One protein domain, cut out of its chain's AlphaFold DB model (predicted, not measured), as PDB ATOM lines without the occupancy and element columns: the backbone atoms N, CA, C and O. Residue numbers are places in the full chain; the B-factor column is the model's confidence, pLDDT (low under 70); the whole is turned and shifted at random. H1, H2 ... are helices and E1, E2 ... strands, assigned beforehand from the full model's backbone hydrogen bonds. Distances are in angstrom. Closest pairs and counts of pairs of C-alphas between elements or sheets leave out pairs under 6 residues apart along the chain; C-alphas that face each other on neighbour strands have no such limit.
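Overview. This is residues 3 to 86 of the 95 residues of an uncharacterized protein of marine sediment metagenome (UniProt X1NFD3). Two small sheets meet where E4 comes up to E1, making a broken wall of five strands with the antiparallel sheet E1 E2 E3 at one end and the parallel pair E4 E5 at the other. H1 lies lengthwise over E3, and H2 packs with its residues 69 to 73 on residues 31 to 35 of H1 at a steep tilt, grazing the three-stranded sheet and coming near E5. The printed part has 84 residues, with two named helices and five named strands in the order E1 E2 E3 H1 E4 H2 E5, and the class is mixed, helices and strands. It is compact, with a radius of gyration of the C-alphas of 12.1 A and spans of 35 by 26 by 25 A.

Along the chain. The three-stranded sheet holds E1, residues 3 to 5 and 6.9 A long, E2, residues 10 to 14 and 13.1 A, and E3, residues 18 to 22 and 12.9 A. C-alpha 3 is at (21.490, 36.829, -23.122). H1, residues 27 to 44, is the longest helix at 25.4 A and begins with C-alpha 27 at (32.549, 32.919, -14.424). E4, residues 53 to 57, is 12.6 A long, H2, residues 63 to 75, is 17.9 A, and E5, residues 81 to 85, is 12.8 A, ending with C-alpha 85 at (17.760, 31.078, -30.644).

Arrangement. E1, E2 and E3 form a meander, each strand the antiparallel neighbour of the one before, and E1 and E2, like E2 and E3, are a hairpin. N 4 and O 11 are 2.9 A apart, and N 12 and O 20 are 2.8 A apart, both within hydrogen-bond range. H1 is on this sheet at a height of 8.6 A, over E3 and along the strands, at 11 degrees to E3 on the local plane; these form two layers, a helix on one face of a sheet. The closest C-alphas of H1 and E3 are those of Ile 22 and Asp 30, 5.2 A apart. H2 only grazes the sheet, with residues 65 to 69. With residues 69 to 73 alone it touches residues 31 to 35 of H1, at a steep tilt of 49 degrees, the same way; the closest C-alphas, of Leu 31 and Ile 69, are 7.1 A apart. The closest C-alphas of E1 and E4 are those of Ile 3 and Cys 57, 4.8 A apart. E4, H2 and E5 form a strand-helix-strand unit, two parallel neighbour strands with a helix between, and its crossover is right-handed; N 55 and O 82 are 2.8 A apart, within hydrogen-bond range. H2 and E5 are near each other, while H1 and E5 are apart. In H1 and H2, every O i to N i+4 pair is within hydrogen-bond range.

Size, cuts and confidence. The two C-alphas farthest apart, of Gln 7 and Lys 46, are 34.9 A apart. The printed part has no cut and no long link; the link from H1 to E4, 8 residues, is short, and the other links between named elements are tight. The mean pLDDT of the printed part is 94.7, and residue 86 alone is under 70.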
ATOM      1  N   ILE A   3      20.033  36.999 -23.204       96.69
ATOM      2  CA  ILE A   3      21.490  36.829 -23.122       96.69
ATOM      3  C   ILE A   3      22.143  37.430 -24.367       96.69
ATOM      4  O   ILE A   3      21.769  37.090 -25.491       96.69
ATOM      5  N   PHE A   4      23.121  38.306 -24.146       96.19
ATOM      6  CA  PHE A   4      23.868  39.012 -25.185       96.19
ATOM      7  C   PHE A   4      25.353  38.687 -25.070       96.19
ATOM      8  O   PHE A   4      25.884  38.645 -23.964       96.19
ATOM      9  N   ALA A   5      26.032  38.472 -26.191       96.25
ATOM     10  CA  ALA A   5      27.474  38.247 -26.178       96.25
ATOM     11  C   ALA A   5      28.243  39.519 -25.792       96.25
ATOM     12  O   ALA A   5      27.855  40.627 -26.166       96.25
ATOM     13  N   THR A   6      29.365  39.349 -25.094       96.06
ATOM     14  CA  THR A   6      30.390  40.384 -24.911       96.06
ATOM     15  C   THR A   6      31.716  39.900 -25.490       96.06
ATOM     16  O   THR A   6      31.815  38.794 -26.025       96.06
ATOM     17  N   GLN A   7      32.747  40.745 -25.432       94.56
ATOM     18  CA  GLN A   7      34.060  40.419 -25.989       94.56
ATOM     19  C   GLN A   7      34.665  39.176 -25.314       94.56
ATOM     20  O   GLN A   7      35.216  38.293 -25.978       94.56
ATOM     21  N   THR A   8      34.511  39.078 -23.997       95.00
ATOM     22  CA  THR A   8      35.095  38.014 -23.181       95.00
ATOM     23  C   THR A   8      34.056  37.011 -22.676       95.00
ATOM     24  O   THR A   8      34.402  35.834 -22.597       95.00
ATOM     25  N   GLY A   9      32.780  37.379 -22.524       97.00
ATOM     26  CA  GLY A   9      31.724  36.484 -22.047       97.00
ATOM     27  C   GLY A   9      30.318  36.856 -22.527       97.00
ATOM     28  O   GLY A   9      30.047  36.864 -23.733       97.00
ATOM     29  N   CYS A  10      29.389  37.097 -21.597       97.88
ATOM     30  CA  CYS A  10      28.011  37.478 -21.917       97.88
ATOM     31  C   CYS A  10      27.347  38.355 -20.843       97.88
ATOM     32  O   CYS A  10      27.737  38.359 -19.679       97.88
ATOM     33  N   VAL A  11      26.299  39.074 -21.242       98.25
ATOM     34  CA  VAL A  11      25.410  39.833 -20.357       98.25
ATOM     35  C   VAL A  11      24.070  39.126 -20.282       98.25
ATOM     36  O   VAL A  11      23.426  38.898 -21.309       98.25
ATOM     37  N   VAL A  12      23.600  38.856 -19.069       98.00
ATOM     38  CA  VAL A  12      22.275  38.298 -18.807       98.00
ATOM     39  C   VAL A  12      21.354  39.388 -18.266       98.00
ATOM     40  O   VAL A  12      21.631  40.005 -17.241       98.00
ATOM     41  N   ARG A  13      20.227  39.616 -18.943       97.94
ATOM     42  CA  ARG A  13      19.168  40.541 -18.519       97.94
ATOM     43  C   ARG A  13      17.932  39.776 -18.059       97.94
ATOM     44  O   ARG A  13      17.298  39.056 -18.843       97.94
ATOM     45  N   ILE A  14      17.553  39.982 -16.802       95.75
ATOM     46  CA  ILE A  14      16.384  39.365 -16.170       95.75
ATOM     47  C   ILE A  14      15.260  40.403 -16.121       95.75
ATOM     48  O   ILE A  14      15.238  41.298 -15.274       95.75
ATOM     49  N   GLY A  15      14.337  40.312 -17.083       89.06
ATOM     50  CA  GLY A  15      13.275  41.305 -17.253       89.06
ATOM     51  C   GLY A  15      13.849  42.717 -17.419       89.06
ATOM     52  O   GLY A  15      14.723  42.941 -18.260       89.06
ATOM     53  N   GLN A  16      13.353  43.653 -16.611       88.81
ATOM     54  CA  GLN A  16      13.879  45.019 -16.486       88.81
ATOM     55  C   GLN A  16      14.594  45.264 -15.144       88.81
ATOM     56  O   GLN A  16      15.018  46.383 -14.887       88.81
ATOM     57  N   LEU A  17      14.720  44.234 -14.298       90.81
ATOM     58  CA  LEU A  17      15.141  44.379 -12.901       90.81
ATOM     59  C   LEU A  17      16.652  44.259 -12.734       90.81
ATOM     60  O   LEU A  17      17.277  45.094 -12.086       90.81
ATOM     61  N   TYR A  18      17.243  43.228 -13.337       96.75
ATOM     62  CA  TYR A  18      18.641  42.883 -13.105       96.75
ATOM     63  C   TYR A  18      19.400  42.702 -14.412       96.75
ATOM     64  O   TYR A  18      18.880  42.174 -15.402       96.75
ATOM     65  N   THR A  19      20.662  43.120 -14.381       97.88
ATOM     66  CA  THR A  19      21.660  42.841 -15.409       97.88
ATOM     67  C   THR A  19      22.875  42.237 -14.720       97.88
ATOM     68  O   THR A  19      23.365  42.809 -13.750       97.88
ATOM     69  N   VAL A  20      23.335  41.086 -15.202       98.31
ATOM     70  CA  VAL A  20      24.499  40.372 -14.666       98.31
ATOM     71  C   VAL A  20      25.508  40.186 -15.792       98.31
ATOM     72  O   VAL A  20      25.164  39.644 -16.843       98.31
ATOM     73  N   GLN A  21      26.733  40.661 -15.575       98.31
ATOM     74  CA  GLN A  21      27.869  40.385 -16.449       98.31
ATOM     75  C   GLN A  21      28.457  39.030 -16.065       98.31
ATOM     76  O   GLN A  21      28.649  38.774 -14.881       98.31
ATOM     77  N   ILE A  22      28.731  38.181 -17.049       98.25
ATOM     78  CA  ILE A  22      29.429  36.911 -16.864       98.25
ATOM     79  C   ILE A  22      30.660  36.944 -17.746       98.25
ATOM     80  O   ILE A  22      30.535  36.953 -18.972       98.25
ATOM     81  N   GLU A  23      31.831  36.942 -17.124       97.88
ATOM     82  CA  GLU A  23      33.110  36.975 -17.819       97.88
ATOM     83  C   GLU A  23      33.892  35.681 -17.634       97.88
ATOM     84  O   GLU A  23      33.776  34.995 -16.622       97.88
ATOM     85  N   ASN A  24      34.732  35.354 -18.619       97.06
ATOM     86  CA  ASN A  24      35.575  34.156 -18.595       97.06
ATOM     87  C   ASN A  24      36.362  34.004 -17.284       97.06
ATOM     88  O   ASN A  24      36.452  32.907 -16.737       97.06
ATOM     89  N   GLU A  25      36.954  35.102 -16.810       97.56
ATOM     90  CA  GLU A  25      37.865  35.112 -15.662       97.56
ATOM     91  C   GLU A  25      37.134  34.943 -14.326       97.56
ATOM     92  O   GLU A  25      37.683  34.375 -13.384       97.56
ATOM     93  N   THR A  26      35.880  35.391 -14.252       97.94
ATOM     94  CA  THR A  26      35.079  35.441 -13.021       97.94
ATOM     95  C   THR A  26      33.851  34.539 -13.069       97.94
ATOM     96  O   THR A  26      33.018  34.579 -12.165       97.94
ATOM     97  N   ILE A  27      33.767  33.653 -14.067       97.00
ATOM     98  CA  ILE A  27      32.549  32.919 -14.424       97.00
ATOM     99  C   ILE A  27      31.866  32.221 -13.242       97.00
ATOM    100  O   ILE A  27      30.648  32.263 -13.128       97.00
ATOM    101  N   ALA A  28      32.619  31.607 -12.326       97.62
ATOM    102  CA  ALA A  28      32.041  30.929 -11.164       97.62
ATOM    103  C   ALA A  28      31.360  31.903 -10.181       97.62
ATOM    104  O   ALA A  28      30.266  31.629  -9.678       97.62
ATOM    105  N   ALA A  29      31.997  33.046  -9.921       98.38
ATOM    106  CA  ALA A  29      31.439  34.089  -9.068       98.38
ATOM    107  C   ALA A  29      30.234  34.755  -9.750       98.38
ATOM    108  O   ALA A  29      29.183  34.909  -9.131       98.38
ATOM    109  N   ASP A  30      30.342  35.044 -11.044       98.62
ATOM    110  CA  ASP A  30      29.272  35.682 -11.815       98.62
ATOM    111  C   ASP A  30      28.030  34.792 -11.929       98.62
ATOM    112  O   ASP A  30      26.900  35.269 -11.817       98.62
ATOM    113  N   LEU A  31      28.213  33.476 -12.082       98.44
ATOM    114  CA  LEU A  31      27.118  32.503 -12.063       98.44
ATOM    115  C   LEU A  31      26.431  32.435 -10.693       98.44
ATOM    116  O   LEU A  31      25.211  32.290 -10.621       98.44
ATOM    117  N   THR A  32      27.184  32.601  -9.605       98.38
ATOM    118  CA  THR A  32      26.608  32.694  -8.256       98.38
ATOM    119  C   THR A  32      25.741  33.947  -8.124       98.38
ATOM    120  O   THR A  32      24.610  33.871  -7.642       98.38
ATOM    121  N   VAL A  33      26.229  35.090  -8.620       98.50
ATOM    122  CA  VAL A  33      25.455  36.343  -8.671       98.50
ATOM    123  C   VAL A  33      24.207  36.177  -9.537       98.50
ATOM    124  O   VAL A  33      23.127  36.612  -9.139       98.50
ATOM    125  N   LEU A  34      24.316  35.510 -10.690       98.44
ATOM    126  CA  LEU A  34      23.166  35.212 -11.540       98.44
ATOM    127  C   LEU A  34      22.098  34.423 -10.774       98.44
ATOM    128  O   LEU A  34      20.925  34.793 -10.826       98.44
ATOM    129  N   MET A  35      22.489  33.370 -10.051       97.88
ATOM    130  CA  MET A  35      21.540  32.554  -9.291       97.88
ATOM    131  C   MET A  35      20.855  33.348  -8.173       97.88
ATOM    132  O   MET A  35      19.642  33.224  -8.006       97.88
ATOM    133  N   ASP A  36      21.590  34.213  -7.464       98.19
ATOM    134  CA  ASP A  36      21.009  35.126  -6.468       98.19
ATOM    135  C   ASP A  36      19.924  36.017  -7.094       98.19
ATOM    136  O   ASP A  36      18.819  36.136  -6.560       98.19
ATOM    137  N   LYS A  37      20.189  36.582  -8.282       98.00
ATOM    138  CA  LYS A  37      19.218  37.442  -8.984       98.00
ATOM    139  C   LYS A  37      18.020  36.681  -9.527       98.00
ATOM    140  O   LYS A  37      16.909  37.214  -9.508       98.00
ATOM    141  N   ILE A  38      18.206  35.442  -9.969       96.31
ATOM    142  CA  ILE A  38      17.094  34.573 -10.363       96.31
ATOM    143  C   ILE A  38      16.228  34.238  -9.150       96.31
ATOM    144  O   ILE A  38      15.015  34.412  -9.219       96.31
ATOM    145  N   HIS A  39      16.830  33.840  -8.030       95.56
ATOM    146  CA  HIS A  39      16.096  33.529  -6.808       95.56
ATOM    147  C   HIS A  39      15.287  34.735  -6.303       95.56
ATOM    148  O   HIS A  39      14.090  34.602  -6.057       95.56
ATOM    149  N   GLN A  40      15.897  35.925  -6.247       96.06
ATOM    150  CA  GLN A  40      15.198  37.177  -5.918       96.06
ATOM    151  C   GLN A  40      14.028  37.438  -6.874       96.06
ATOM    152  O   GLN A  40      12.912  37.684  -6.430       96.06
ATOM    153  N   THR A  41      14.249  37.294  -8.184       95.00
ATOM    154  CA  THR A  41      13.193  37.490  -9.190       95.00
ATOM    155  C   THR A  41      12.024  36.528  -8.991       95.00
ATOM    156  O   THR A  41      10.871  36.941  -9.114       95.00
ATOM    157  N   LEU A  42      12.297  35.255  -8.689       94.19
ATOM    158  CA  LEU A  42      11.249  34.268  -8.441       94.19
ATOM    159  C   LEU A  42      10.424  34.647  -7.208       94.19
ATOM    160  O   LEU A  42       9.198  34.669  -7.286       94.19
ATOM    161  N   LEU A  43      11.081  35.023  -6.109       94.81
ATOM    162  CA  LEU A  43      10.402  35.456  -4.886       94.81
ATOM    163  C   LEU A  43       9.534  36.698  -5.118       94.81
ATOM    164  O   LEU A  43       8.347  36.684  -4.785       94.81
ATOM    165  N   ASP A  44      10.091  37.734  -5.747       94.69
ATOM    166  CA  ASP A  44       9.393  38.999  -6.007       94.69
ATOM    167  C   ASP A  44       8.165  38.797  -6.908       94.69
ATOM    168  O   ASP A  44       7.131  39.446  -6.737       94.69
ATOM    169  N   GLN A  45       8.257  37.861  -7.856       92.88
ATOM    170  CA  GLN A  45       7.178  37.529  -8.788       92.88
ATOM    171  C   GLN A  45       6.237  36.435  -8.268       92.88
ATOM    172  O   GLN A  45       5.295  36.077  -8.974       92.88
ATOM    173  N   LYS A  46       6.462  35.913  -7.052       95.69
ATOM    174  CA  LYS A  46       5.732  34.767  -6.477       95.69
ATOM    175  C   LYS A  46       5.733  33.545  -7.400       95.69
ATOM    176  O   LYS A  46       4.727  32.848  -7.529       95.69
ATOM    177  N   ARG A  47       6.864  33.329  -8.059       94.88
ATOM    178  CA  ARG A  47       7.112  32.221  -8.969       94.88
ATOM    179  C   ARG A  47       7.826  31.077  -8.265       94.88
ATOM    180  O   ARG A  47       8.580  31.279  -7.316       94.88
ATOM    181  N   PHE A  48       7.610  29.876  -8.774       93.12
ATOM    182  CA  PHE A  48       8.178  28.632  -8.281       93.12
ATOM    183  C   PHE A  48       9.198  28.065  -9.267       93.12
ATOM    184  O   PHE A  48       9.252  28.455 -10.432       93.12
ATOM    185  N   ALA A  49       9.993  27.098  -8.805       92.56
ATOM    186  CA  ALA A  49      11.026  26.472  -9.628       92.56
ATOM    187  C   ALA A  49      10.474  25.734 -10.865       92.56
ATOM    188  O   ALA A  49      11.172  25.599 -11.865       92.56
ATOM    189  N   ALA A  50       9.214  25.295 -10.804       92.56
ATOM    190  CA  ALA A  50       8.521  24.646 -11.911       92.56
ATOM    191  C   ALA A  50       7.955  25.632 -12.949       92.56
ATOM    192  O   ALA A  50       7.471  25.187 -13.985       92.56
ATOM    193  N   ASP A  51       7.978  26.944 -12.691       94.25
ATOM    194  CA  ASP A  51       7.442  27.910 -13.648       94.25
ATOM    195  C   ASP A  51       8.396  28.095 -14.841       94.25
ATOM    196  O   ASP A  51       9.604  28.247 -14.639       94.25
ATOM    197  N   PRO A  52       7.877  28.253 -16.071       94.25
ATOM    198  CA  PRO A  52       8.683  28.247 -17.289       94.25
ATOM    199  C   PRO A  52       9.642  29.437 -17.396       94.25
ATOM    200  O   PRO A  52       9.247  30.606 -17.317       94.25
ATOM    201  N   ILE A  53      10.918  29.166 -17.648       93.75
ATOM    202  CA  ILE A  53      11.935  30.180 -17.928       93.75
ATOM    203  C   ILE A  53      12.206  30.213 -19.426       93.75
ATOM    204  O   ILE A  53      12.833  29.324 -19.996       93.75
ATOM    205  N   GLU A  54      11.792  31.300 -20.064       94.31
ATOM    206  CA  GLU A  54      12.155  31.570 -21.451       94.31
ATOM    207  C   GLU A  54      13.492  32.320 -21.525       94.31
ATOM    208  O   GLU A  54      13.681  33.363 -20.881       94.31
ATOM    209  N   ILE A  55      14.417  31.816 -22.340       93.56
ATOM    210  CA  ILE A  55      15.736  32.396 -22.584       93.56
ATOM    211  C   ILE A  55      15.852  32.763 -24.058       93.56
ATOM    212  O   ILE A  55      15.901  31.895 -24.924       93.56
ATOM    213  N   ILE A  56      15.952  34.059 -24.343       94.19
ATOM    214  CA  ILE A  56      16.225  34.570 -25.688       94.19
ATOM    215  C   ILE A  56      17.719  34.853 -25.783       94.19
ATOM    216  O   ILE A  56      18.245  35.687 -25.040       94.19
ATOM    217  N   CYS A  57      18.401  34.162 -26.685       92.00
ATOM    218  CA  CYS A  57      19.850  34.230 -26.811       92.00
ATOM    219  C   CYS A  57      20.247  34.808 -28.172       92.00
ATOM    220  O   CYS A  57      19.749  34.368 -29.213       92.00
ATOM    221  N   THR A  58      21.158  35.786 -28.172       91.69
ATOM    222  CA  THR A  58      21.782  36.242 -29.422       91.69
ATOM    223  C   THR A  58      22.733  35.170 -29.959       91.69
ATOM    224  O   THR A  58      23.408  34.522 -29.153       91.69
ATOM    225  N   PRO A  59      22.865  35.021 -31.286       89.06
ATOM    226  CA  PRO A  59      23.636  33.933 -31.891       89.06
ATOM    227  C   PRO A  59      25.148  34.010 -31.624       89.06
ATOM    228  O   PRO A  59      25.850  33.021 -31.794       89.06
ATOM    229  N   GLN A  60      25.666  35.157 -31.176       93.62
ATOM    230  CA  GLN A  60      27.088  35.342 -30.862       93.62
ATOM    231  C   GLN A  60      27.485  34.840 -29.461       93.62
ATOM    232  O   GLN A  60      28.667  34.868 -29.114       93.62
ATOM    233  N   VAL A  61      26.529  34.425 -28.622       93.62
ATOM    234  CA  VAL A  61      26.834  33.935 -27.268       93.62
ATOM    235  C   VAL A  61      27.559  32.599 -27.370       93.62
ATOM    236  O   VAL A  61      27.094  31.666 -28.022       93.62
ATOM    237  N   LYS A  62      28.705  32.493 -26.694       94.12
ATOM    238  CA  LYS A  62      29.503  31.265 -26.674       94.12
ATOM    239  C   LYS A  62      28.698  30.127 -26.045       94.12
ATOM    240  O   LYS A  62      28.193  30.265 -24.931       94.12
ATOM    241  N   TRP A  63      28.665  28.979 -26.721       92.81
ATOM    242  CA  TRP A  63      27.915  27.798 -26.274       92.81
ATOM    243  C   TRP A  63      28.308  27.353 -24.859       92.81
ATOM    244  O   TRP A  63      27.450  27.018 -24.054       92.81
ATOM    245  N   ASP A  64      29.596  27.441 -24.519       95.56
ATOM    246  CA  ASP A  64      30.108  27.133 -23.178       95.56
ATOM    247  C   ASP A  64      29.447  27.978 -22.067       95.56
ATOM    248  O   ASP A  64      29.103  27.448 -21.010       95.56
ATOM    249  N   HIS A  65      29.185  29.268 -22.309       95.94
ATOM    250  CA  HIS A  65      28.489  30.114 -21.331       95.94
ATOM    251  C   HIS A  65      27.023  29.701 -21.202       95.94
ATOM    252  O   HIS A  65      26.509  29.574 -20.092       95.94
ATOM    253  N   LEU A  66      26.366  29.439 -22.336       94.56
ATOM    254  CA  LEU A  66      24.975  28.997 -22.363       94.56
ATOM    255  C   LEU A  66      24.793  27.667 -21.615       94.56
ATOM    256  O   LEU A  66      23.883  27.546 -20.797       94.56
ATOM    257  N   ALA A  67      25.695  26.709 -21.834       95.56
ATOM    258  CA  ALA A  67      25.707  25.416 -21.155       95.56
ATOM    259  C   ALA A  67      25.858  25.561 -19.640       95.56
ATOM    260  O   ALA A  67      25.145  24.914 -18.880       95.56
ATOM    261  N   LYS A  68      26.771  26.425 -19.187       97.44
ATOM    262  CA  LYS A  68      26.994  26.670 -17.757       97.44
ATOM    263  C   LYS A  68      25.780  27.311 -17.092       97.44
ATOM    264  O   LYS A  68      25.401  26.880 -16.008       97.44
ATOM    265  N   ILE A  69      25.143  28.280 -17.751       96.75
ATOM    266  CA  ILE A  69      23.897  28.895 -17.270       96.75
ATOM    267  C   ILE A  69      22.774  27.851 -17.204       96.75
ATOM    268  O   ILE A  69      22.089  27.753 -16.190       96.75
ATOM    269  N   TYR A  70      22.617  27.032 -18.248       95.69
ATOM    270  CA  TYR A  70      21.637  25.946 -18.265       95.69
ATOM    271  C   TYR A  70      21.870  24.947 -17.124       95.69
ATOM    272  O   TYR A  70      20.950  24.646 -16.371       95.69
ATOM    273  N   ASN A  71      23.108  24.477 -16.954       96.69
ATOM    274  CA  ASN A  71      23.464  23.517 -15.911       96.69
ATOM    275  C   ASN A  71      23.248  24.088 -14.507       96.69
ATOM    276  O   ASN A  71      22.785  23.370 -13.624       96.69
ATOM    277  N   LEU A  72      23.551  25.374 -14.303       96.94
ATOM    278  CA  LEU A  72      23.270  26.074 -13.053       96.94
ATOM    279  C   LEU A  72      21.770  26.053 -12.740       96.94
ATOM    280  O   LEU A  72      21.379  25.684 -11.637       96.94
ATOM    281  N   PHE A  73      20.933  26.419 -13.711       96.19
ATOM    282  CA  PHE A  73      19.482  26.454 -13.533       96.19
ATOM    283  C   PHE A  73      18.907  25.060 -13.288       96.19
ATOM    284  O   PHE A  73      18.158  24.865 -12.332       96.19
ATOM    285  N   PHE A  74      19.325  24.077 -14.085       94.19
ATOM    286  CA  PHE A  74      18.912  22.689 -13.921       94.19
ATOM    287  C   PHE A  74      19.310  22.140 -12.543       94.19
ATOM    288  O   PHE A  74      18.488  21.539 -11.853       94.19
ATOM    289  N   GLY A  75      20.542  22.408 -12.095       95.31
ATOM    290  CA  GLY A  75      21.023  22.032 -10.762       95.31
ATOM    291  C   GLY A  75      20.264  22.711  -9.616       95.31
ATOM    292  O   GLY A  75      20.175  22.149  -8.528       95.31
ATOM    293  N   ALA A  76      19.672  23.882  -9.866       94.56
ATOM    294  CA  ALA A  76      18.796  24.588  -8.933       94.56
ATOM    295  C   ALA A  76      17.317  24.146  -9.014       94.56
ATOM    296  O   ALA A  76      16.470  24.721  -8.332       94.56
ATOM    297  N   GLY A  77      16.988  23.144  -9.837       95.69
ATOM    298  CA  GLY A  77      15.623  22.637 -10.010       95.69
ATOM    299  C   GLY A  77      14.748  23.467 -10.954       95.69
ATOM    300  O   GLY A  77      13.552  23.210 -11.050       95.69
ATOM    301  N   LEU A  78      15.327  24.440 -11.664       96.12
ATOM    302  CA  LEU A  78      14.652  25.204 -12.711       96.12
ATOM    303  C   LEU A  78      14.712  24.387 -14.003       96.12
ATOM    304  O   LEU A  78      15.660  24.504 -14.773       96.12
ATOM    305  N   THR A  79      13.755  23.484 -14.201       93.00
ATOM    306  CA  THR A  79      13.841  22.477 -15.275       93.00
ATOM    307  C   THR A  79      12.989  22.792 -16.497       93.00
ATOM    308  O   THR A  79      13.272  22.272 -17.573       93.00
ATOM    309  N   ASP A  80      11.967  23.637 -16.359       94.94
ATOM    310  CA  ASP A  80      11.143  24.079 -17.487       94.94
ATOM    311  C   ASP A  80      11.808  25.284 -18.176       94.94
ATOM    312  O   ASP A  80      11.477  26.442 -17.923       94.94
ATOM    313  N   ILE A  81      12.845  25.013 -18.978       93.81
ATOM    314  CA  ILE A  81      13.637  26.034 -19.676       93.81
ATOM    315  C   ILE A  81      13.421  25.912 -21.182       93.81
ATOM    316  O   ILE A  81      13.726  24.883 -21.782       93.81
ATOM    317  N   THR A  82      12.990  27.001 -21.818       92.81
ATOM    318  CA  THR A  82      12.883  27.096 -23.282       92.81
ATOM    319  C   THR A  82      13.914  28.076 -23.835       92.81
ATOM    320  O   THR A  82      14.028  29.202 -23.348       92.81
ATOM    321  N   PHE A  83      14.636  27.676 -24.886       89.00
ATOM    322  CA  PHE A  83      15.573  28.544 -25.604       89.00
ATOM    323  C   PHE A  83      14.991  29.020 -26.930       89.00
ATOM    324  O   PHE A  83      14.672  28.225 -27.810       89.00
ATOM    325  N   GLN A  84      14.937  30.336 -27.092       87.75
ATOM    326  CA  GLN A  84      14.700  31.009 -28.361       87.75
ATOM    327  C   GLN A  84      16.064  31.425 -28.920       87.75
ATOM    328  O   GLN A  84      16.671  32.400 -28.455       87.75
ATOM    329  N   MET A  85      16.577  30.665 -29.889       74.12
ATOM    330  CA  MET A  85      17.760  31.078 -30.644       74.12
ATOM    331  C   MET A  85      17.321  32.018 -31.758       74.12
ATOM    332  O   MET A  85      16.506  31.655 -32.600       74.12
ATOM    333  N   THR A  86      17.851  33.237 -31.750       68.75
ATOM    334  CA  THR A  86      17.621  34.170 -32.856       68.75
ATOM    335  C   THR A  86      18.613  33.856 -33.971       68.75
ATOM    336  O   THR A  86      19.824  33.909 -33.756       68.75
TER     337      THR A  86